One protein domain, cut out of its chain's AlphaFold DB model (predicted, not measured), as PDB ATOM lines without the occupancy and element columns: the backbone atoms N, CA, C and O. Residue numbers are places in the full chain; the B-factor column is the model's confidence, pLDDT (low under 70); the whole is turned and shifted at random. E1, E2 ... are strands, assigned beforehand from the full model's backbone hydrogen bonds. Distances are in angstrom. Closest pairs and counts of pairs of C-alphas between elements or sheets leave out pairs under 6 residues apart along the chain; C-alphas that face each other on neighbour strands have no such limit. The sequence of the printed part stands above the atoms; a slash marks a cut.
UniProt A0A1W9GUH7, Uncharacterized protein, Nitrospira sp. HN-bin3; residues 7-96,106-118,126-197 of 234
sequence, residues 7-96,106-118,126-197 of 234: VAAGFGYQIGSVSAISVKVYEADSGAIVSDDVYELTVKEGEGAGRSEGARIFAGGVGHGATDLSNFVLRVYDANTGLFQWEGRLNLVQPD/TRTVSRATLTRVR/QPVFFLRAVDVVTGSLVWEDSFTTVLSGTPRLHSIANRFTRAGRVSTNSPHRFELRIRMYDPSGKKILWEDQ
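AT A GLANCE: This is residues 7 to 96, 106 to 118 and 126 to 197 of the 234 residues of an uncharacterized protein of Nitrospira sp. HN-bin3 (UniProt A0A1W9GUH7). Two antiparallel sheets make a sandwich that is only partly face to face: a large, curled wall of seven strands, with a smaller five-stranded sheet over its E1 and E4. Two loops stick out, residues 46 to 51 and residues 164 to 171. The printed part has 175 residues, with no named helix and twelve named strands, E1 to E12 along the chain; the class is all strand. The sheets run E3 E2 E1 E4 E5 E6 E7 and E10 E9 E8 E11 E12. The whole is compact, with a radius of gyration of the C-alphas of 16.8 A and spans of 55 by 42 by 34 A.

IN THESE COORDINATES: Find C-alpha 7 at (58.088, 144.153, 130.323); from there E1 runs 27.2 A to residue 15. The larger sheet also holds E2, residues 18 to 27 and 30.1 A long, E3, 33 to 40, E4, 56 to 66 and 26.5 A, E5, 72 to 78, E6, 84 to 91, and the short E7, 113 to 115. In the other sheet look for E8, residues 128 to 135, E9, 141 to 148, E10, 156 to 159, E11, 176 to 185 and 28.4 A, and E12, 192 to 197, ending at C-alpha 197, (70.280, 150.140, 131.789).

HOW THE PARTS SIT: Begin with inner strands E1 and E4, antiparallel at 166 degrees, where N 10 and O 60 are 2.8 A apart. E1 and E2 form a hairpin, with N 24 and O 9 at 2.8 A. E1 E2 E3, E4 E5 E6 and E8 E9 E10 are meanders, each strand the antiparallel neighbour of the one before. E1 to E4 and E8 to E11 are Greek keys, a meander of three in which the first strand also neighbours the fourth. At edge strand E7, N 115 and O 89 of E6 are 2.9 A apart. From edge to edge this twisted sheet curls by 123 degrees. In the other sheet, N 130 of E8 and O 181 of E11 are 2.8 A apart. Between the sheets, whose strands stand at 27 degrees, the closest C-alphas of E1 and E11 are those of Phe 11 and Leu 180, 6.5 A apart. E3 and E12 are apart.

THE WHOLE: The C-alphas of Asp 96 and Ala 167, the two farthest apart, are 57.6 A from each other. Residues 97 to 105 and 119 to 125 are not printed, with gaps of 17.4 A and 18.8 A between C-alphas. The links E3 to E4 and E10 to E11 are long. Mean pLDDT of the printed part is 70.6; among those under 70 are residues 43 to 53, 106 to 118 and 150 to 175.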
ATOM      1  N   VAL A   7      56.769 144.701 130.627       87.00
ATOM      2  CA  VAL A   7      58.088 144.153 130.323       87.00
ATOM      3  C   VAL A   7      58.889 144.178 131.617       87.00
ATOM      4  O   VAL A   7      58.724 145.093 132.417       87.00
ATOM      5  N   ALA A   8      59.757 143.199 131.857       87.75
ATOM      6  CA  ALA A   8      60.663 143.264 133.000       87.75
ATOM      7  C   ALA A   8      62.078 142.869 132.614       87.75
ATOM      8  O   ALA A   8      62.280 142.027 131.741       87.75
ATOM      9  N   ALA A   9      63.041 143.448 133.318       90.06
ATOM     10  CA  ALA A   9      64.445 143.089 133.250       90.06
ATOM     11  C   ALA A   9      64.956 142.836 134.658       90.06
ATOM     12  O   ALA A   9      64.654 143.601 135.572       90.06
ATOM     13  N   GLY A  10      65.751 141.788 134.827       88.44
ATOM     14  CA  GLY A  10      66.394 141.495 136.092       88.44
ATOM     15  C   GLY A  10      67.869 141.199 135.935       88.44
ATOM     16  O   GLY A  10      68.279 140.501 135.009       88.44
ATOM     17  N   PHE A  11      68.649 141.735 136.864       89.00
ATOM     18  CA  PHE A  11      70.091 141.581 136.931       89.00
ATOM     19  C   PHE A  11      70.510 141.228 138.360       89.00
ATOM     20  O   PHE A  11      70.043 141.834 139.324       89.00
ATOM     21  N   GLY A  12      71.361 140.218 138.504       86.94
ATOM     22  CA  GLY A  12      71.687 139.640 139.800       86.94
ATOM     23  C   GLY A  12      72.998 138.873 139.812       86.94
ATOM     24  O   GLY A  12      73.677 138.735 138.795       86.94
ATOM     25  N   TYR A  13      73.346 138.360 140.984       84.50
ATOM     26  CA  TYR A  13      74.573 137.607 141.193       84.50
ATOM     27  C   TYR A  13      74.402 136.521 142.248       84.50
ATOM     28  O   TYR A  13      73.538 136.597 143.124       84.50
ATOM     29  N   GLN A  14      75.294 135.539 142.179       82.75
ATOM     30  CA  GLN A  14      75.547 134.576 143.238       82.75
ATOM     31  C   GLN A  14      77.017 134.640 143.633       82.75
ATOM     32  O   GLN A  14      77.895 134.455 142.791       82.75
ATOM     33  N   ILE A  15      77.275 134.891 144.916       76.88
ATOM     34  CA  ILE A  15      78.613 134.876 145.515       76.88
ATOM     35  C   ILE A  15      78.524 134.061 146.806       76.88
ATOM     36  O   ILE A  15      77.810 134.426 147.744       76.88
ATOM     37  N   GLY A  16      79.233 132.932 146.848       75.56
ATOM     38  CA  GLY A  16      79.123 131.980 147.952       75.56
ATOM     39  C   GLY A  16      77.684 131.472 148.109       75.56
ATOM     40  O   GLY A  16      77.097 130.941 147.167       75.56
ATOM     41  N   SER A  17      77.110 131.641 149.302       69.94
ATOM     42  CA  SER A  17      75.732 131.237 149.612       69.94
ATOM     43  C   SER A  17      74.681 132.313 149.330       69.94
ATOM     44  O   SER A  17      73.490 132.032 149.448       69.94
ATOM     45  N   VAL A  18      75.091 133.540 148.998       73.50
ATOM     46  CA  VAL A  18      74.168 134.656 148.759       73.50
ATOM     47  C   VAL A  18      73.845 134.717 147.275       73.50
ATOM     48  O   VAL A  18      74.748 134.753 146.442       73.50
ATOM     49  N   SER A  19      72.555 134.722 146.949       80.31
ATOM     50  CA  SER A  19      72.046 134.836 145.583       80.31
ATOM     51  C   SER A  19      70.890 135.827 145.562       80.31
ATOM     52  O   SER A  19      69.910 135.637 146.280       80.31
ATOM     53  N   ALA A  20      70.992 136.878 144.755       83.56
ATOM     54  CA  ALA A  20      69.957 137.903 144.655       83.56
ATOM     55  C   ALA A  20      69.844 138.450 143.230       83.56
ATOM     56  O   ALA A  20      70.815 138.435 142.471       83.56
ATOM     57  N   ILE A  21      68.657 138.942 142.880       83.12
ATOM     58  CA  ILE A  21      68.360 139.595 141.606       83.12
ATOM     59  C   ILE A  21      67.512 140.844 141.840       83.12
ATOM     60  O   ILE A  21      66.482 140.792 142.507       83.12
ATOM     61  N   SER A  22      67.941 141.971 141.282       85.75
ATOM     62  CA  SER A  22      67.128 143.181 141.173       85.75
ATOM     63  C   SER A  22      66.302 143.094 139.899       85.75
ATOM     64  O   SER A  22      66.865 142.811 138.844       85.75
ATOM     65  N   VAL A  23      64.996 143.326 139.978       85.38
ATOM     66  CA  VAL A  23      64.051 143.237 138.864       85.38
ATOM     67  C   VAL A  23      63.298 144.552 138.740       85.38
ATOM     68  O   VAL A  23      62.568 144.953 139.642       85.38
ATOM     69  N   LYS A  24      63.440 145.195 137.583       87.44
ATOM     70  CA  LYS A  24      62.638 146.349 137.189       87.44
ATOM     71  C   LYS A  24      61.515 145.911 136.265       87.44
ATOM     72  O   LYS A  24      61.746 145.144 135.328       87.44
ATOM     73  N   VAL A  25      60.322 146.433 136.517       86.62
ATOM     74  CA  VAL A  25      59.119 146.232 135.707       86.62
ATOM     75  C   VAL A  25      58.761 147.545 135.032       86.62
ATOM     76  O   VAL A  25      58.746 148.588 135.682       86.62
ATOM     77  N   TYR A  26      58.437 147.481 133.749       85.75
ATOM     78  CA  TYR A  26      58.130 148.611 132.888       85.75
ATOM     79  C   TYR A  26      56.746 148.442 132.263       85.75
ATOM     80  O   TYR A  26      56.324 147.325 131.947       85.75
ATOM     81  N   GLU A  27      56.059 149.556 132.034       85.50
ATOM     82  CA  GLU A  27      54.945 149.607 131.092       85.50
ATOM     83  C   GLU A  27      55.498 149.399 129.679       85.50
ATOM     84  O   GLU A  27      56.433 150.086 129.265       85.50
ATOM     85  N   ALA A  28      54.946 148.432 128.947       83.69
ATOM     86  CA  ALA A  28      55.563 147.958 127.712       83.69
ATOM     87  C   ALA A  28      55.618 149.032 126.605       83.69
ATOM     88  O   ALA A  28      56.612 149.116 125.882       83.69
ATOM     89  N   ASP A  29      54.598 149.890 126.532       83.56
ATOM     90  CA  ASP A  29      54.471 150.929 125.503       83.56
ATOM     91  C   ASP A  29      55.411 152.121 125.739       83.56
ATOM     92  O   ASP A  29      55.995 152.667 124.803       83.56
ATOM     93  N   SER A  30      55.537 152.555 126.995       84.38
ATOM     94  CA  SER A  30      56.204 153.812 127.357       84.38
ATOM     95  C   SER A  30      57.608 153.614 127.926       84.38
ATOM     96  O   SER A  30      58.402 154.554 127.929       84.38
ATOM     97  N   GLY A  31      57.914 152.419 128.441       84.38
ATOM     98  CA  GLY A  31      59.117 152.168 129.232       84.38
ATOM     99  C   GLY A  31      59.066 152.791 130.633       84.38
ATOM    100  O   GLY A  31      60.081 152.814 131.326       84.38
ATOM    101  N   ALA A  32      57.914 153.309 131.078       84.12
ATOM    102  CA  ALA A  32      57.776 153.873 132.418       84.12
ATOM    103  C   ALA A  32      57.947 152.785 133.486       84.12
ATOM    104  O   ALA A  32      57.328 151.724 133.404       84.12
ATOM    105  N   ILE A  33      58.766 153.053 134.506       82.88
ATOM    106  CA  ILE A  33      59.026 152.104 135.594       82.88
ATOM    107  C   ILE A  33      57.768 151.964 136.456       82.88
ATOM    108  O   ILE A  33      57.298 152.927 137.058       82.88
ATOM    109  N   VAL A  34      57.253 150.741 136.527       85.00
ATOM    110  CA  VAL A  34      56.127 150.334 137.373       85.00
ATOM    111  C   VAL A  34      56.624 149.858 138.738       85.00
ATOM    112  O   VAL A  34      56.020 150.196 139.751       85.00
ATOM    113  N   SER A  35      57.716 149.083 138.767       81.06
ATOM    114  CA  SER A  35      58.345 148.598 140.002       81.06
ATOM    115  C   SER A  35      59.850 148.379 139.837       81.06
ATOM    116  O   SER A  35      60.342 148.235 138.717       81.06
ATOM    117  N   ASP A  36      60.573 148.343 140.954       84.06
ATOM    118  CA  ASP A  36      62.018 148.102 141.059       84.06
ATOM    119  C   ASP A  36      62.288 147.359 142.377       84.06
ATOM    120  O   ASP A  36      62.477 147.976 143.425       84.06
ATOM    121  N   ASP A  37      62.231 146.030 142.323       80.69
ATOM    122  CA  ASP A  37      62.234 145.146 143.491       80.69
ATOM    123  C   ASP A  37      63.489 144.263 143.528       80.69
ATOM    124  O   ASP A  37      64.073 143.931 142.497       80.69
ATOM    125  N   VAL A  38      63.900 143.826 144.720       80.75
ATOM    126  CA  VAL A  38      65.017 142.884 144.900       80.75
ATOM    127  C   VAL A  38      64.501 141.563 145.455       80.75
ATOM    128  O   VAL A  38      63.802 141.527 146.465       80.75
ATOM    129  N   TYR A  39      64.885 140.468 144.806       79.94
ATOM    130  CA  TYR A  39      64.491 139.108 145.150       79.94
ATOM    131  C   TYR A  39      65.717 138.311 145.585       79.94
ATOM    132  O   TYR A  39      66.735 138.295 144.890       79.94
ATOM    133  N   GLU A  40      65.614 137.599 146.704       81.75
ATOM    134  CA  GLU A  40      66.609 136.587 147.058       81.75
ATOM    135  C   GLU A  40      66.278 135.281 146.334       81.75
ATOM    136  O   GLU A  40      65.143 134.791 146.338       81.75
ATOM    137  N   LEU A  41      67.291 134.694 145.708       74.12
ATOM    138  CA  LEU A  41      67.151 133.480 144.923       74.12
ATOM    139  C   LEU A  41      67.637 132.284 145.731       74.12
ATOM    140  O   LEU A  41      68.728 132.284 146.289       74.12
ATOM    141  N   THR A  42      66.843 131.218 145.753       70.31
ATOM    142  CA  THR A  42      67.330 129.908 146.194       70.31
ATOM    143  C   THR A  42      67.563 129.051 144.961       70.31
ATOM    144  O   THR A  42      66.625 128.493 144.392       70.31
ATOM    145  N   VAL A  43      68.822 128.953 144.534       66.00
ATOM    146  CA  VAL A  43      69.200 128.109 143.398       66.00
ATOM    147  C   VAL A  43      69.238 126.655 143.864       66.00
ATOM    148  O   VAL A  43      70.128 126.252 144.610       66.00
ATOM    149  N   LYS A  44      68.245 125.867 143.450       64.88
ATOM    150  CA  LYS A  44      68.248 124.409 143.622       64.88
ATOM    151  C   LYS A  44      68.702 123.770 142.317       64.88
ATOM    152  O   LYS A  44      67.968 123.796 141.333       64.88
ATOM    153  N   GLU A  45      69.904 123.209 142.316       60.09
ATOM    154  CA  GLU A  45      70.422 122.428 141.191       60.09
ATOM    155  C   GLU A  45      70.073 120.950 141.403       60.09
ATOM    156  O   GLU A  45      70.062 120.471 142.538       60.09
ATOM    157  N   GLY A  46      69.717 120.234 140.333       52.03
ATOM    158  CA  GLY A  46      69.378 118.810 140.425       52.03
ATOM    159  C   GLY A  46      70.582 117.958 140.835       52.03
ATOM    160  O   GLY A  46      71.725 118.320 140.550       52.03
ATOM    161  N   GLU A  47      70.333 116.810 141.472       40.38
ATOM    162  CA  GLU A  47      71.391 115.849 141.799       40.38
ATOM    163  C   GLU A  47      72.126 115.420 140.519       40.38
ATOM    164  O   GLU A  47      71.534 114.850 139.604       40.38
ATOM    165  N   GLY A  48      73.416 115.755 140.433       44.50
ATOM    166  CA  GLY A  48      74.269 115.506 139.264       44.50
ATOM    167  C   GLY A  48      74.789 116.772 138.577       44.50
ATOM    168  O   GLY A  48      75.792 116.704 137.868       44.50
ATOM    169  N   ALA A  49      74.187 117.938 138.831       47.81
ATOM    170  CA  ALA A  49      74.829 119.215 138.540       47.81
ATOM    171  C   ALA A  49      75.894 119.444 139.620       47.81
ATOM    172  O   ALA A  49      75.570 119.624 140.794       47.81
ATOM    173  N   GLY A  50      77.175 119.342 139.256       45.44
ATOM    174  CA  GLY A  50      78.260 119.626 140.191       45.44
ATOM    175  C   GLY A  50      78.036 120.997 140.827       45.44
ATOM    176  O   GLY A  50      77.751 121.949 140.104       45.44
ATOM    177  N   ARG A  51      78.140 121.092 142.162       50.09
ATOM    178  CA  ARG A  51      78.089 122.373 142.882       50.09
ATOM    179  C   ARG A  51      79.108 123.298 142.228       50.09
ATOM    180  O   ARG A  51      80.308 123.124 142.425       50.09
ATOM    181  N   SER A  52      78.653 124.244 141.417       55.88
ATOM    182  CA  SER A  52      79.559 125.259 140.895       55.88
ATOM    183  C   SER A  52      79.752 126.270 142.022       55.88
ATOM    184  O   SER A  52      78.853 127.042 142.346       55.88
ATOM    185  N   GLU A  53      80.903 126.157 142.693       59.53
ATOM    186  CA  GLU A  53      81.342 127.015 143.805       59.53
ATOM    187  C   GLU A  53      81.787 128.412 143.328       59.53
ATOM    188  O   GLU A  53      82.178 129.259 144.129       59.53
ATOM    189  N   GLY A  54      81.740 128.658 142.015       72.38
ATOM    190  CA  GLY A  54      82.135 129.915 141.392       72.38
ATOM    191  C   GLY A  54      81.056 130.993 141.472       72.38
ATOM    192  O   GLY A  54      79.859 130.708 141.535       72.38
ATOM    193  N   ALA A  55      81.492 132.253 141.428       82.56
ATOM    194  CA  ALA A  55      80.589 133.388 141.306       82.56
ATOM    195  C   ALA A  55      79.794 133.314 139.991       82.56
ATOM    196  O   ALA A  55      80.344 132.967 138.940       82.56
ATOM    197  N   ARG A  56      78.506 133.658 140.041       84.12
ATOM    198  CA  ARG A  56      77.612 133.615 138.876       84.12
ATOM    199  C   ARG A  56      76.895 134.930 138.671       84.12
ATOM    200  O   ARG A  56      76.630 135.657 139.627       84.12
ATOM    201  N   ILE A  57      76.546 135.189 137.419       86.88
ATOM    202  CA  ILE A  57      75.734 136.324 137.003       86.88
ATOM    203  C   ILE A  57      74.369 135.822 136.570       86.88
ATOM    204  O   ILE A  57      74.260 134.847 135.826       86.88
ATOM    205  N   PHE A  58      73.340 136.518 137.032       87.50
ATOM    206  CA  PHE A  58      71.955 136.298 136.669       87.50
ATOM    207  C   PHE A  58      71.480 137.444 135.786       87.50
ATOM    208  O   PHE A  58      71.618 138.611 136.151       87.50
ATOM    209  N   ALA A  59      70.900 137.118 134.639       89.44
ATOM    210  CA  ALA A  59      70.258 138.091 133.768       89.44
ATOM    211  C   ALA A  59      68.974 137.498 133.208       89.44
ATOM    212  O   ALA A  59      68.927 136.319 132.870       89.44
ATOM    213  N   GLY A  60      67.920 138.292 133.119       86.81
ATOM    214  CA  GLY A  60      66.632 137.756 132.720       86.81
ATOM    215  C   GLY A  60      65.565 138.805 132.497       86.81
ATOM    216  O   GLY A  60      65.812 139.999 132.664       86.81
ATOM    217  N   GLY A  61      64.369 138.348 132.145       85.94
ATOM    218  CA  GLY A  61      63.239 139.230 131.915       85.94
ATOM    219  C   GLY A  61      61.925 138.528 131.602       85.94
ATOM    220  O   GLY A  61      61.848 137.300 131.527       85.94
ATOM    221  N   VAL A  62      60.894 139.342 131.373       84.50
ATOM    222  CA  VAL A  62      59.666 138.949 130.664       84.50
ATOM    223  C   VAL A  62      59.420 139.903 129.500       84.50
ATOM    224  O   VAL A  62      59.747 141.089 129.588       84.50
ATOM    225  N   GLY A  63      58.886 139.365 128.407       77.44
ATOM    226  CA  GLY A  63      58.657 140.098 127.166       77.44
ATOM    227  C   GLY A  63      57.287 140.754 127.068       77.44
ATOM    228  O   GLY A  63      56.420 140.539 127.913       77.44
ATOM    229  N   HIS A  64      57.085 141.526 125.996       67.62
ATOM    230  CA  HIS A  64      55.806 142.164 125.692       67.62
ATOM    231  C   HIS A  64      54.684 141.122 125.602       67.62
ATOM    232  O   HIS A  64      54.853 140.060 124.997       67.62
ATOM    233  N   GLY A  65      53.531 141.435 126.192       68.25
ATOM    234  CA  GLY A  65      52.393 140.517 126.315       68.25
ATOM    235  C   GLY A  65      52.355 139.744 127.636       68.25
ATOM    236  O   GLY A  65      51.319 139.167 127.972       68.25
ATOM    237  N   ALA A  66      53.424 139.789 128.437       72.81
ATOM    238  CA  ALA A  66      53.353 139.365 129.827       72.81
ATOM    239  C   ALA A  66      52.434 140.308 130.615       72.81
ATOM    240  O   ALA A  66      52.435 141.524 130.419       72.81
ATOM    241  N   THR A  67      51.651 139.741 131.532       72.50
ATOM    242  CA  THR A  67      50.817 140.529 132.455       72.50
ATOM    243  C   THR A  67      51.281 140.416 133.905       72.50
ATOM    244  O   THR A  67      50.766 141.104 134.782       72.50
ATOM    245  N   ASP A  68      52.230 139.526 134.183       78.62
ATOM    246  CA  ASP A  68      52.858 139.329 135.481       78.62
ATOM    247  C   ASP A  68      54.252 138.701 135.310       78.62
ATOM    248  O   ASP A  68      54.713 138.450 134.194       78.62
ATOM    249  N   LEU A  69      54.933 138.470 136.432       80.38
ATOM    250  CA  LEU A  69      56.289 137.927 136.481       80.38
ATOM    251  C   LEU A  69      56.321 136.405 136.723       80.38
ATOM    252  O   LEU A  69      57.318 135.880 137.219       80.38
ATOM    253  N   SER A  70      55.235 135.681 136.430       77.44
ATOM    254  CA  SER A  70      55.143 134.230 136.685       77.44
ATOM    255  C   SER A  70      56.058 133.386 135.794       77.44
ATOM    256  O   SER A  70      56.420 132.271 136.166       77.44
ATOM    257  N   ASN A  71      56.446 133.925 134.635       77.19
ATOM    258  CA  ASN A  71      57.263 133.260 133.620       77.19
ATOM    259  C   ASN A  71      58.568 134.018 133.348       77.19
ATOM    260  O   ASN A  71      58.998 134.144 132.202       77.19
ATOM    261  N   PHE A  72      59.196 134.548 134.397       81.56
ATOM    262  CA  PHE A  72      60.441 135.293 134.272       81.56
ATOM    263  C   PHE A  72      61.570 134.375 133.795       81.56
ATOM    264  O   PHE A  72      61.969 133.451 134.502       81.56
ATOM    265  N   VAL A  73      62.085 134.612 132.589       84.38
ATOM    266  CA  VAL A  73      63.206 133.847 132.030       84.38
ATOM    267  C   VAL A  73      64.488 134.315 132.698       84.38
ATOM    268  O   VAL A  73      64.770 135.507 132.720       84.38
ATOM    269  N   LEU A  74      65.268 133.377 133.223       83.81
ATOM    270  CA  LEU A  74      66.534 133.609 133.899       83.81
ATOM    271  C   LEU A  74      67.645 132.861 133.169       83.81
ATOM    272  O   LEU A  74      67.589 131.641 133.043       83.81
ATOM    273  N   ARG A  75      68.685 133.580 132.762       84.62
ATOM    274  CA  ARG A  75      69.949 133.030 132.280       84.62
ATOM    275  C   ARG A  75      71.035 133.198 133.323       84.62
ATOM    276  O   ARG A  75      71.094 134.212 134.023       84.62
ATOM    277  N   VAL A  76      71.897 132.192 133.400       83.31
ATOM    278  CA  VAL A  76      72.984 132.126 134.369       83.31
ATOM    279  C   VAL A  76      74.304 131.934 133.659       83.31
ATOM    280  O   VAL A  76      74.440 131.065 132.798       83.31
ATOM    281  N   TYR A  77      75.276 132.746 134.053       82.81
ATOM    282  CA  TYR A  77      76.605 132.792 133.466       82.81
ATOM    283  C   TYR A  77      77.657 132.634 134.558       82.81
ATOM    284  O   TYR A  77      77.465 133.076 135.692       82.81
ATOM    285  N   ASP A  78      78.787 132.027 134.218       81.25
ATOM    286  CA  ASP A  78      79.986 132.080 135.049       81.25
ATOM    287  C   ASP A  78      80.530 133.517 135.080       81.25
ATOM    288  O   ASP A  78      80.764 134.117 134.031       81.25
ATOM    289  N   ALA A  79      80.720 134.089 136.271       80.06
ATOM    290  CA  ALA A  79      81.120 135.491 136.398       80.06
ATOM    291  C   ALA A  79      82.567 135.751 135.947       80.06
ATOM    292  O   ALA A  79      82.894 136.874 135.574       80.06
ATOM    293  N   ASN A  80      83.436 134.737 135.959       77.12
ATOM    294  CA  ASN A  80      84.845 134.906 135.598       77.12
ATOM    295  C   ASN A  80      85.052 134.823 134.084       77.12
ATOM    296  O   ASN A  80      85.898 135.507 133.519       77.12
ATOM    297  N   THR A  81      84.294 133.950 133.425       73.50
ATOM    298  CA  THR A  81      84.479 133.620 132.006       73.50
ATOM    299  C   THR A  81      83.387 134.192 131.111       73.50
ATOM    300  O   THR A  81      83.590 134.292 129.903       73.50
ATOM    301  N   GLY A  82      82.229 134.551 131.671       74.44
ATOM    302  CA  GLY A  82      81.042 134.922 130.901       74.44
ATOM    303  C   GLY A  82      80.358 133.749 130.208       74.44
ATOM    304  O   GLY A  82      79.439 133.956 129.418       74.44
ATOM    305  N   LEU A  83      80.795 132.512 130.467       77.44
ATOM    306  CA  LEU A  83      80.217 131.340 129.824       77.44
ATOM    307  C   LEU A  83      78.797 131.104 130.331       77.44
ATOM    308  O   LEU A  83      78.560 131.016 131.537       77.44
ATOM    309  N   PHE A  84      77.866 130.967 129.389       78.69
ATOM    310  CA  PHE A  84      76.508 130.520 129.667       78.69
ATOM    311  C   PHE A  84      76.545 129.148 130.348       78.69
ATOM    312  O   PHE A  84      77.130 128.203 129.819       78.69
ATOM    313  N   GLN A  85      75.908 129.044 131.512       76.38
ATOM    314  CA  GLN A  85      75.772 127.790 132.247       76.38
ATOM    315  C   GLN A  85      74.419 127.147 131.956       76.38
ATOM    316  O   GLN A  85      74.358 125.991 131.541       76.38
ATOM    317  N   TRP A  86      73.330 127.889 132.173       79.88
ATOM    318  CA  TRP A  86      71.974 127.379 131.999       79.88
ATOM    319  C   TRP A  86      70.925 128.496 131.929       79.88
ATOM    320  O   TRP A  86      71.181 129.654 132.260       79.88
ATOM    321  N   GLU A  87      69.719 128.117 131.507       80.00
ATOM    322  CA  GLU A  87      68.521 128.958 131.477       80.00
ATOM    323  C   GLU A  87      67.373 128.257 132.227       80.00
ATOM    324  O   GLU A  87      67.253 127.027 132.189       80.00
ATOM    325  N   GLY A  88      66.536 129.024 132.925       74.94
ATOM    326  CA  GLY A  88      65.359 128.531 133.640       74.94
ATOM    327  C   GLY A  88      64.260 129.586 133.756       74.94
ATOM    328  O   GLY A  88      64.423 130.716 133.307       74.94
ATOM    329  N   ARG A  89      63.120 129.217 134.350       79.44
ATOM    330  CA  ARG A  89      62.008 130.141 134.612       79.44
ATOM    331  C   ARG A  89      61.809 130.330 136.112       79.44
ATOM    332  O   ARG A  89      61.845 129.362 136.874       79.44
ATOM    333  N   LEU A  90      61.597 131.575 136.519       78.25
ATOM    334  CA  LEU A  90      61.250 131.984 137.871       78.25
ATOM    335  C   LEU A  90      59.797 132.450 137.900       78.25
ATOM    336  O   LEU A  90      59.363 133.207 137.033       78.25
ATOM    337  N   ASN A  91      59.076 132.042 138.939       81.69
ATOM    338  CA  ASN A  91      57.817 132.676 139.299       81.69
ATOM    339  C   ASN A  91      58.098 133.741 140.366       81.69
ATOM    340  O   ASN A  91      58.471 133.399 141.490       81.69
ATOM    341  N   LEU A  92      57.961 135.014 139.986       75.25
ATOM    342  CA  LEU A  92      58.201 136.176 140.852       75.25
ATOM    343  C   LEU A  92      56.908 136.898 141.253       75.25
ATOM    344  O   LEU A  92      56.948 138.041 141.717       75.25
ATOM    345  N   VAL A  93      55.751 136.257 141.062       73.44
ATOM    346  CA  VAL A  93      54.472 136.810 141.511       73.44
ATOM    347  C   VAL A  93      54.460 136.803 143.038       73.44
ATOM    348  O   VAL A  93      54.593 135.751 143.663       73.44
ATOM    349  N   GLN A  94      54.326 137.989 143.639       54.91
ATOM    350  CA  GLN A  94      54.153 138.114 145.085       54.91
ATOM    351  C   GLN A  94      52.869 137.374 145.498       54.91
ATOM    352  O   GLN A  94      51.851 137.520 144.809       54.91
ATOM    353  N   PRO A  95      52.880 136.585 146.588       44.06
ATOM    354  CA  PRO A  95      51.645 136.075 147.158       44.06
ATOM    355  C   PRO A  95      50.747 137.275 147.487       44.06
ATOM    356  O   PRO A  95      51.174 138.220 148.142       44.06
ATOM    357  N   ASP A  96      49.554 137.252 146.898       40.03
ATOM    358  CA  ASP A  96      48.363 138.031 147.234       40.03
ATOM    359  C   ASP A  96      48.500 139.540 147.534       40.03
ATOM    360  O   ASP A  96      48.577 140.008 148.666       40.03
ATOM    361  N   THR A 106      60.499 146.006 156.315       25.70
ATOM    362  CA  THR A 106      61.199 144.803 156.749       25.70
ATOM    363  C   THR A 106      61.519 144.064 155.473       25.70
ATOM    364  O   THR A 106      60.619 143.797 154.689       25.70
ATOM    365  N   ARG A 107      62.804 143.793 155.266       31.59
ATOM    366  CA  ARG A 107      63.414 142.938 154.248       31.59
ATOM    367  C   ARG A 107      62.525 141.725 153.899       31.59
ATOM    368  O   ARG A 107      62.699 140.643 154.455       31.59
ATOM    369  N   THR A 108      61.541 141.904 153.015       32.78
ATOM    370  CA  THR A 108      60.648 140.826 152.584       32.78
ATOM    371  C   THR A 108      61.353 140.093 151.464       32.78
ATOM    372  O   THR A 108      61.287 140.452 150.293       32.78
ATOM    373  N   VAL A 109      62.085 139.070 151.888       39.69
ATOM    374  CA  VAL A 109      62.707 138.040 151.066       39.69
ATOM    375  C   VAL A 109      61.628 137.386 150.201       39.69
ATOM    376  O   VAL A 109      60.959 136.440 150.624       39.69
ATOM    377  N   SER A 110      61.435 137.890 148.985       43.47
ATOM    378  CA  SER A 110      60.592 137.222 147.999       43.47
ATOM    379  C   SER A 110      61.386 136.058 147.407       43.47
ATOM    380  O   SER A 110      62.273 136.242 146.574       43.47
ATOM    381  N   ARG A 111      61.134 134.847 147.924       49.31
ATOM    382  CA  ARG A 111      61.808 133.613 147.498       49.31
ATOM    383  C   ARG A 111      61.283 133.179 146.135       49.31
ATOM    384  O   ARG A 111      60.203 132.598 146.039       49.31
ATOM    385  N   ALA A 112      62.073 133.391 145.091       50.03
ATOM    386  CA  ALA A 112      61.765 132.854 143.772       50.03
ATOM    387  C   ALA A 112      62.086 131.351 143.710       50.03
ATOM    388  O   ALA A 112      63.185 130.928 144.080       50.03
ATOM    389  N   THR A 113      61.150 130.542 143.209       47.91
ATOM    390  CA  THR A 113      61.389 129.114 142.935       47.91
ATOM    391  C   THR A 113      61.645 128.913 141.442       47.91
ATOM    392  O   THR A 113      60.806 129.269 140.614       47.91
ATOM    393  N   LEU A 114      62.803 128.337 141.100       46.00
ATOM    394  CA  LEU A 114      63.176 127.996 139.727       46.00
ATOM    395  C   LEU A 114      62.455 126.714 139.289       46.00
ATOM    396  O   LEU A 114      62.630 125.666 139.908       46.00
ATOM    397  N   THR A 115      61.676 126.783 138.210       40.03
ATOM    398  CA  THR A 115      61.036 125.609 137.596       40.03
ATOM    399  C   THR A 115      61.434 125.538 136.123       40.03
ATOM    400  O   THR A 115      61.225 126.481 135.363       40.03
ATOM    401  N   ARG A 116      62.029 124.420 135.695       37.06
ATOM    402  CA  ARG A 116      62.357 124.174 134.282       37.06
ATOM    403  C   ARG A 116      61.079 123.757 133.551       37.06
ATOM    404  O   ARG A 116      60.520 122.713 133.872       37.06
ATOM    405  N   VAL A 117      60.615 124.547 132.581       36.50
ATOM    406  CA  VAL A 117      59.367 124.276 131.839       36.50
ATOM    407  C   VAL A 117      59.600 124.345 130.328       36.50
ATOM    408  O   VAL A 117      60.403 125.143 129.850       36.50
ATOM    409  N   ARG A 118      58.901 123.454 129.614       29.97
ATOM    410  CA  ARG A 118      58.928 123.222 128.163       29.97
ATOM    411  C   ARG A 118      58.331 124.401 127.372       29.97
ATOM    412  O   ARG A 118      57.571 125.203 127.914       29.97
ATOM    413  N   GLN A 126      59.363 141.355 121.025       70.38
ATOM    414  CA  GLN A 126      60.191 140.975 122.177       70.38
ATOM    415  C   GLN A 126      61.222 142.047 122.527       70.38
ATOM    416  O   GLN A 126      61.924 142.527 121.630       70.38
ATOM    417  N   PRO A 127      61.384 142.389 123.817       78.00
ATOM    418  CA  PRO A 127      62.547 143.139 124.251       78.00
ATOM    419  C   PRO A 127      63.811 142.326 123.981       78.00
ATOM    420  O   PRO A 127      63.842 141.100 124.147       78.00
ATOM    421  N   VAL A 128      64.864 143.032 123.583       83.62
ATOM    422  CA  VAL A 128      66.206 142.468 123.455       83.62
ATOM    423  C   VAL A 128      67.015 142.889 124.671       83.62
ATOM    424  O   VAL A 128      67.123 144.073 125.000       83.62
ATOM    425  N   PHE A 129      67.593 141.898 125.330       82.75
ATOM    426  CA  PHE A 129      68.453 142.051 126.488       82.75
ATOM    427  C   PHE A 129      69.900 141.927 126.036       82.75
ATOM    428  O   PHE A 129      70.246 140.985 125.329       82.75
ATOM    429  N   PHE A 130      70.739 142.865 126.455       83.94
ATOM    430  CA  PHE A 130      72.174 142.882 126.209       83.94
ATOM    431  C   PHE A 130      72.890 142.817 127.550       83.94
ATOM    432  O   PHE A 130      72.856 143.777 128.321       83.94
ATOM    433  N   LEU A 131      73.531 141.689 127.834       84.19
ATOM    434  CA  LEU A 131      74.379 141.523 129.004       84.19
ATOM    435  C   LEU A 131      75.829 141.748 128.597       84.19
ATOM    436  O   LEU A 131      76.343 141.048 127.729       84.19
ATOM    437  N   ARG A 132      76.492 142.712 129.231       84.56
ATOM    438  CA  ARG A 132      77.874 143.085 128.927       84.56
ATOM    439  C   ARG A 132      78.741 142.971 130.163       84.56
ATOM    440  O   ARG A 132      78.338 143.402 131.245       84.56
ATOM    441  N   ALA A 133      79.956 142.475 129.974       81.12
ATOM    442  CA  ALA A 133      81.020 142.552 130.959       81.12
ATOM    443  C   ALA A 133      82.130 143.466 130.460       81.12
ATOM    444  O   ALA A 133      82.682 143.257 129.380       81.12
ATOM    445  N   VAL A 134      82.477 144.462 131.264       80.69
ATOM    446  CA  VAL A 134      83.567 145.393 130.981       80.69
ATOM    447  C   VAL A 134      84.665 145.253 132.030       80.69
ATOM    448  O   VAL A 134      84.401 145.023 133.214       80.69
ATOM    449  N   ASP A 135      85.913 145.366 131.589       74.62
ATOM    450  CA  ASP A 135      87.078 145.423 132.468       74.62
ATOM    451  C   ASP A 135      87.032 146.735 133.266       74.62
ATOM    452  O   ASP A 135      86.903 147.812 132.683       74.62
ATOM    453  N   VAL A 136      87.094 146.665 134.600       74.06
ATOM    454  CA  VAL A 136      86.986 147.859 135.463       74.06
ATOM    455  C   VAL A 136      88.192 148.789 135.312       74.06
ATOM    456  O   VAL A 136      88.057 149.996 135.495       74.06
ATOM    457  N   VAL A 137      89.363 148.245 134.980       74.31
ATOM    458  CA  VAL A 137      90.616 149.000 134.882       74.31
ATOM    459  C   VAL A 137      90.711 149.699 133.531       74.31
ATOM    460  O   VAL A 137      91.084 150.867 133.469       74.31
ATOM    461  N   THR A 138      90.377 148.999 132.444       76.81
ATOM    462  CA  THR A 138      90.541 149.533 131.083       76.81
ATOM    463  C   THR A 138      89.250 150.058 130.461       76.81
ATOM    464  O   THR A 138      89.298 150.692 129.408       76.81
ATOM    465  N   GLY A 139      88.087 149.756 131.046       75.88
ATOM    466  CA  GLY A 139      86.774 150.043 130.461       75.88
ATOM    467  C   GLY A 139      86.471 149.245 129.186       75.88
ATOM    468  O   GLY A 139      85.489 149.527 128.503       75.88
ATOM    469  N   SER A 140      87.315 148.273 128.825       75.44
ATOM    470  CA  SER A 140      87.171 147.505 127.586       75.44
ATOM    471  C   SER A 140      86.091 146.429 127.713       75.44
ATOM    472  O   SER A 140      85.987 145.775 128.749       75.44
ATOM    473  N   LEU A 141      85.315 146.214 126.646       78.62
ATOM    474  CA  LEU A 141      84.337 145.126 126.569       78.62
ATOM    475  C   LEU A 141      85.064 143.773 126.566       78.62
ATOM    476  O   LEU A 141      85.858 143.488 125.669       78.62
ATOM    477  N   VAL A 142      84.797 142.954 127.582       79.56
ATOM    478  CA  VAL A 142      85.348 141.601 127.723       79.56
ATOM    479  C   VAL A 142      84.502 140.632 126.905       79.56
ATOM    480  O   VAL A 142      85.014 139.941 126.021       79.56
ATOM    481  N   TRP A 143      83.197 140.632 127.166       80.50
ATOM    482  CA  TRP A 143      82.212 139.814 126.470       80.50
ATOM    483  C   TRP A 143      80.828 140.470 126.500       80.50
ATOM    484  O   TRP A 143      80.527 141.288 127.373       80.50
ATOM    485  N   GLU A 144      79.989 140.086 125.544       84.00
ATOM    486  CA  GLU A 144      78.581 140.465 125.441       84.00
ATOM    487  C   GLU A 144      77.733 139.241 125.061       84.00
ATOM    488  O   GLU A 144      78.159 138.409 124.258       84.00
ATOM    489  N   ASP A 145      76.531 139.137 125.622       81.44
ATOM    490  CA  ASP A 145      75.477 138.231 125.157       81.44
ATOM    491  C   ASP A 145      74.202 139.030 124.877       81.44
ATOM    492  O   ASP A 145      73.836 139.928 125.642       81.44
ATOM    493  N   SER A 146      73.513 138.688 123.789       83.31
ATOM    494  CA  SER A 146      72.211 139.258 123.443       83.31
ATOM    495  C   SER A 146      71.150 138.166 123.418       83.31
ATOM    496  O   SER A 146      71.322 137.164 122.718       83.31
ATOM    497  N   PHE A 147      70.043 138.366 124.125       78.12
ATOM    498  CA  PHE A 147      68.966 137.383 124.201       78.12
ATOM    499  C   PHE A 147      67.580 138.025 124.231       78.12
ATOM    500  O   PHE A 147      67.429 139.215 124.492       78.12
ATOM    501  N   THR A 148      66.563 137.219 123.947       82.06
ATOM    502  CA  THR A 148      65.145 137.577 124.070       82.06
ATOM    503  C   THR A 148      64.477 136.670 125.093       82.06
ATOM    504  O   THR A 148      65.002 135.615 125.441       82.06
ATOM    505  N   THR A 149      63.286 137.043 125.541       73.00
ATOM    506  CA  THR A 149      62.468 136.236 126.463       73.00
ATOM    507  C   THR A 149      61.716 135.095 125.789       73.00
ATOM    508  O   THR A 149      61.227 134.194 126.466       73.00
ATOM    509  N   VAL A 150      61.648 135.092 124.457       67.81
ATOM    510  CA  VAL A 150      61.172 133.935 123.694       67.81
ATOM    511  C   VAL A 150      62.313 132.933 123.566       67.81
ATOM    512  O   VAL A 150      63.401 133.276 123.101       67.81
ATOM    513  N   LEU A 151      62.037 131.690 123.964       56.25
ATOM    514  CA  LEU A 151      62.896 130.526 123.745       56.25
ATOM    515  C   LEU A 151      62.995 130.254 122.243       56.25
ATOM    516  O   LEU A 151      62.246 129.470 121.669       56.25
ATOM    517  N   SER A 152      63.880 130.970 121.567       45.25
ATOM    518  CA  SER A 152      64.191 130.747 120.163       45.25
ATOM    519  C   SER A 152      65.632 131.164 119.926       45.25
ATOM    520  O   SER A 152      65.925 132.318 119.632       45.25
ATOM    521  N   GLY A 153      66.543 130.205 120.070       46.56
ATOM    522  CA  GLY A 153      67.922 130.350 119.616       46.56
ATOM    523  C   GLY A 153      68.973 129.931 120.634       46.56
ATOM    524  O   GLY A 153      68.840 130.123 121.842       46.56
ATOM    525  N   THR A 154      70.057 129.380 120.100       49.69
ATOM    526  CA  THR A 154      71.330 129.225 120.798       49.69
ATOM    527  C   THR A 154      71.817 130.587 121.318       49.69
ATOM    528  O   THR A 154      71.717 131.577 120.584       49.69
ATOM    529  N   PRO A 155      72.336 130.667 122.562       55.56
ATOM    530  CA  PRO A 155      72.913 131.902 123.093       55.56
ATOM    531  C   PRO A 155      74.018 132.402 122.156       55.56
ATOM    532  O   PRO A 155      74.828 131.613 121.662       55.56
ATOM    533  N   ARG A 156      74.031 133.709 121.879       55.31
ATOM    534  CA  ARG A 156      74.989 134.338 120.964       55.31
ATOM    535  C   ARG A 156      76.002 135.120 121.787       55.31
ATOM    536  O   ARG A 156      75.948 136.343 121.849       55.31
ATOM    537  N   LEU A 157      76.949 134.394 122.375       56.50
ATOM    538  CA  LEU A 157      78.070 134.995 123.088       56.50
ATOM    539  C   LEU A 157      79.072 135.591 122.084       56.50
ATOM    540  O   LEU A 157      79.671 134.862 121.292       56.50
ATOM    541  N   HIS A 158      79.279 136.906 122.137       57.53
ATOM    542  CA  HIS A 158      80.385 137.593 121.471       57.53
ATOM    543  C   HIS A 158      81.463 137.924 122.512       57.53
ATOM    544  O   HIS A 158      81.345 138.875 123.282       57.53
ATOM    545  N   SER A 159      82.529 137.123 122.546       55.25
ATOM    546  CA  SER A 159      83.723 137.426 123.343       55.25
ATOM    547  C   SER A 159      84.687 138.277 122.519       55.25
ATOM    548  O   SER A 159      85.068 137.887 121.415       55.25
ATOM    549  N   ILE A 160      85.068 139.443 123.044       56.72
ATOM    550  CA  ILE A 160      86.003 140.369 122.383       56.72
ATOM    551  C   ILE A 160      87.393 140.267 123.018       56.72
ATOM    552  O   ILE A 160      88.405 140.428 122.330       56.72
ATOM    553  N   ALA A 161      87.481 139.920 124.305       48.66
ATOM    554  CA  ALA A 161      88.751 139.757 125.003       48.66
ATOM    555  C   ALA A 161      89.406 138.405 124.695       48.66
ATOM    556  O   ALA A 161      89.546 137.529 125.547       48.66
ATOM    557  N   ASN A 162      89.906 138.266 123.472       39.47
ATOM    558  CA  ASN A 162      90.899 137.256 123.166       39.47
ATOM    559  C   ASN A 162      92.274 137.741 123.652       39.47
ATOM    560  O   ASN A 162      93.101 138.211 122.869       39.47
ATOM    561  N   ARG A 163      92.550 137.635 124.960       37.62
ATOM    562  CA  ARG A 163      93.948 137.606 125.417       37.62
ATOM    563  C   ARG A 163      94.526 136.231 125.082       37.62
ATOM    564  O   ARG A 163      94.716 135.389 125.953       37.62
ATOM    565  N   PHE A 164      94.876 136.040 123.808       34.50
ATOM    566  CA  PHE A 164      95.963 135.146 123.416       34.50
ATOM    567  C   PHE A 164      97.267 135.677 124.036       34.50
ATOM    568  O   PHE A 164      98.105 136.276 123.367       34.50
ATOM    569  N   THR A 165      97.464 135.475 125.337       32.59
ATOM    570  CA  THR A 165      98.796 135.542 125.937       32.59
ATOM    571  C   THR A 165      99.323 134.123 126.031       32.59
ATOM    572  O   THR A 165      98.994 133.359 126.938       32.59
ATOM    573  N   ARG A 166     100.132 133.783 125.025       33.91
ATOM    574  CA  ARG A 166     101.113 132.699 125.028       33.91
ATOM    575  C   ARG A 166     101.721 132.549 126.429       33.91
ATOM    576  O   ARG A 166     102.361 133.479 126.897       33.91
ATOM    577  N   ALA A 167     101.517 131.381 127.041       38.72
ATOM    578  CA  ALA A 167     102.237 130.861 128.206       38.72
ATOM    579  C   ALA A 167     102.485 131.856 129.363       38.72
ATOM    580  O   ALA A 167     103.513 132.523 129.420       38.72
ATOM    581  N   GLY A 168     101.590 131.860 130.352       32.88
ATOM    582  CA  GLY A 168     101.874 132.436 131.668       32.88
ATOM    583  C   GLY A 168     100.640 133.031 132.327       32.88
ATOM    584  O   GLY A 168     100.240 134.127 131.967       32.88
ATOM    585  N   ARG A 169     100.049 132.285 133.275       37.19
ATOM    586  CA  ARG A 169      99.088 132.741 134.304       37.19
ATOM    587  C   ARG A 169      98.249 133.965 133.901       37.19
ATOM    588  O   ARG A 169      98.564 135.096 134.258       37.19
ATOM    589  N   VAL A 170      97.127 133.715 133.227       39.41
ATOM    590  CA  VAL A 170      96.040 134.696 133.158       39.41
ATOM    591  C   VAL A 170      95.575 134.932 134.591       39.41
ATOM    592  O   VAL A 170      95.163 133.995 135.272       39.41
ATOM    593  N   SER A 171      95.711 136.166 135.073       39.59
ATOM    594  CA  SER A 171      95.149 136.571 136.356       39.59
ATOM    595  C   SER A 171      93.626 136.490 136.239       39.59
ATOM    596  O   SER A 171      92.990 137.361 135.648       39.59
ATOM    597  N   THR A 172      93.055 135.411 136.767       45.53
ATOM    598  CA  THR A 172      91.617 135.088 136.795       45.53
ATOM    599  C   THR A 172      90.801 136.024 137.692       45.53
ATOM    600  O   THR A 172      89.619 135.793 137.893       45.53
ATOM    601  N   ASN A 173      91.423 137.073 138.237       49.91
ATOM    602  CA  ASN A 173      90.856 137.945 139.264       49.91
ATOM    603  C   ASN A 173      90.761 139.399 138.780       49.91
ATOM    604  O   ASN A 173      91.007 140.325 139.552       49.91
ATOM    605  N   SER A 174      90.475 139.624 137.496       53.19
ATOM    606  CA  SER A 174      90.179 140.987 137.044       53.19
ATOM    607  C   SER A 174      88.751 141.321 137.481       53.19
ATOM    608  O   SER A 174      87.836 140.590 137.105       53.19
ATOM    609  N   PRO A 175      88.525 142.371 138.291       66.25
ATOM    610  CA  PRO A 175      87.171 142.773 138.628       66.25
ATOM    611  C   PRO A 175      86.451 143.180 137.337       66.25
ATOM    612  O   PRO A 175      86.894 144.077 136.616       66.25
ATOM    613  N   HIS A 176      85.359 142.487 137.030       74.06
ATOM    614  CA  HIS A 176      84.476 142.812 135.919       74.06
ATOM    615  C   HIS A 176      83.303 143.639 136.439       74.06
ATOM    616  O   HIS A 176      82.699 143.302 137.461       74.06
ATOM    617  N   ARG A 177      82.956 144.714 135.726       81.69
ATOM    618  CA  ARG A 177      81.679 145.403 135.920       81.69
ATOM    619  C   ARG A 177      80.694 144.849 134.905       81.69
ATOM    620  O   ARG A 177      80.994 144.776 133.717       81.69
ATOM    621  N   PHE A 178      79.519 144.476 135.385       83.50
ATOM    622  CA  PHE A 178      78.456 143.933 134.555       83.50
ATOM    623  C   PHE A 178      77.350 144.962 134.372       83.50
ATOM    624  O   PHE A 178      76.972 145.668 135.311       83.50
ATOM    625  N   GLU A 179      76.840 145.031 133.153       86.38
ATOM    626  CA  GLU A 179      75.759 145.920 132.764       86.38
ATOM    627  C   GLU A 179      74.738 145.118 131.967       86.38
ATOM    628  O   GLU A 179      75.076 144.514 130.948       86.38
ATOM    629  N   LEU A 180      73.488 145.136 132.416       86.75
ATOM    630  CA  LEU A 180      72.363 144.620 131.657       86.75
ATOM    631  C   LEU A 180      71.626 145.799 131.034       86.75
ATOM    632  O   LEU A 180      71.146 146.684 131.733       86.75
ATOM    633  N   ARG A 181      71.509 145.814 129.714       88.00
ATOM    634  CA  ARG A 181      70.698 146.787 128.988       88.00
ATOM    635  C   ARG A 181      69.489 146.087 128.399       88.00
ATOM    636  O   ARG A 181      69.626 145.032 127.789       88.00
ATOM    637  N   ILE A 182      68.322 146.690 128.552       88.19
ATOM    638  CA  ILE A 182      67.099 146.262 127.886       88.19
ATOM    639  C   ILE A 182      66.747 147.276 126.804       88.19
ATOM    640  O   ILE A 182      66.855 148.486 127.009       88.19
ATOM    641  N   ARG A 183      66.350 146.777 125.637       88.75
ATOM    642  CA  ARG A 183      65.873 147.591 124.523       88.75
ATOM    643  C   ARG A 183      64.552 147.067 124.024       88.75
ATOM    644  O   ARG A 183      64.436 145.883 123.703       88.75
ATOM    645  N   MET A 184      63.599 147.976 123.898       84.00
ATOM    646  CA  MET A 184      62.335 147.701 123.250       84.00
ATOM    647  C   MET A 184      62.344 148.310 121.856       84.00
ATOM    648  O   MET A 184      62.728 149.467 121.672       84.00
ATOM    649  N   TYR A 185      61.960 147.511 120.872       83.19
ATOM    650  CA  TYR A 185      61.911 147.911 119.475       83.19
ATOM    651  C   TYR A 185      60.467 148.033 119.016       83.19
ATOM    652  O   TYR A 185      59.572 147.422 119.590       83.19
ATOM    653  N   ASP A 186      60.262 148.815 117.965       80.75
ATOM    654  CA  ASP A 186      59.006 148.840 117.237       80.75
ATOM    655  C   ASP A 186      58.719 147.456 116.618       80.75
ATOM    656  O   ASP A 186      59.650 146.666 116.425       80.75
ATOM    657  N   PRO A 187      57.469 147.149 116.228       71.75
ATOM    658  CA  PRO A 187      57.132 145.870 115.598       71.75
ATOM    659  C   PRO A 187      57.963 145.529 114.355       71.75
ATOM    660  O   PRO A 187      58.088 144.360 113.994       71.75
ATOM    661  N   SER A 188      58.541 146.531 113.681       73.00
ATOM    662  CA  SER A 188      59.425 146.307 112.533       73.00
ATOM    663  C   SER A 188      60.861 145.917 112.920       73.00
ATOM    664  O   SER A 188      61.627 145.498 112.049       73.00
ATOM    665  N   GLY A 189      61.232 146.039 114.201       72.31
ATOM    666  CA  GLY A 189      62.565 145.764 114.742       72.31
ATOM    667  C   GLY A 189      63.625 146.797 114.349       72.31
ATOM    668  O   GLY A 189      64.818 146.562 114.545       72.31
ATOM    669  N   LYS A 190      63.227 147.923 113.747       77.94
ATOM    670  CA  LYS A 190      64.138 148.902 113.130       77.94
ATOM    671  C   LYS A 190      64.339 150.147 113.977       77.94
ATOM    672  O   LYS A 190      65.345 150.835 113.806       77.94
ATOM    673  N   LYS A 191      63.401 150.456 114.869       83.62
ATOM    674  CA  LYS A 191      63.424 151.653 115.705       83.62
ATOM    675  C   LYS A 191      63.343 151.260 117.172       83.62
ATOM    676  O   LYS A 191      62.495 150.469 117.556       83.62
ATOM    677  N   ILE A 192      64.207 151.847 117.992       87.00
ATOM    678  CA  ILE A 192      64.126 151.716 119.449       87.00
ATOM    679  C   ILE A 192      62.960 152.586 119.933       87.00
ATOM    680  O   ILE A 192      62.924 153.783 119.635       87.00
ATOM    681  N   LEU A 193      62.007 151.980 120.642       86.94
ATOM    682  CA  LEU A 193      60.928 152.687 121.335       86.94
ATOM    683  C   LEU A 193      61.451 153.289 122.637       86.94
ATOM    684  O   LEU A 193      61.277 154.479 122.882       86.94
ATOM    685  N   TRP A 194      62.146 152.474 123.428       90.75
ATOM    686  CA  TRP A 194      62.789 152.881 124.672       90.75
ATOM    687  C   TRP A 194      63.947 151.936 125.023       90.75
ATOM    688  O   TRP A 194      64.023 150.800 124.541       90.75
ATOM    689  N   GLU A 195      64.871 152.412 125.857       92.06
ATOM    690  CA  GLU A 195      65.946 151.605 126.437       92.06
ATOM    691  C   GLU A 195      66.153 151.958 127.911       92.06
ATOM    692  O   GLU A 195      65.966 153.108 128.303       92.06
ATOM    693  N   ASP A 196      66.563 150.973 128.710       88.00
ATOM    694  CA  ASP A 196      67.025 151.191 130.084       88.00
ATOM    695  C   ASP A 196      68.272 150.347 130.375       88.00
ATOM    696  O   ASP A 196      68.543 149.327 129.727       88.00
ATOM    697  N   GLN A 197      69.057 150.786 131.353       87.94
ATOM    698  CA  GLN A 197      70.280 150.140 131.789       87.94
ATOM    699  C   GLN A 197      70.226 149.811 133.282       87.94
ATOM    700  O   GLN A 197      70.227 150.678 134.154       87.94
TER     701      GLN A 197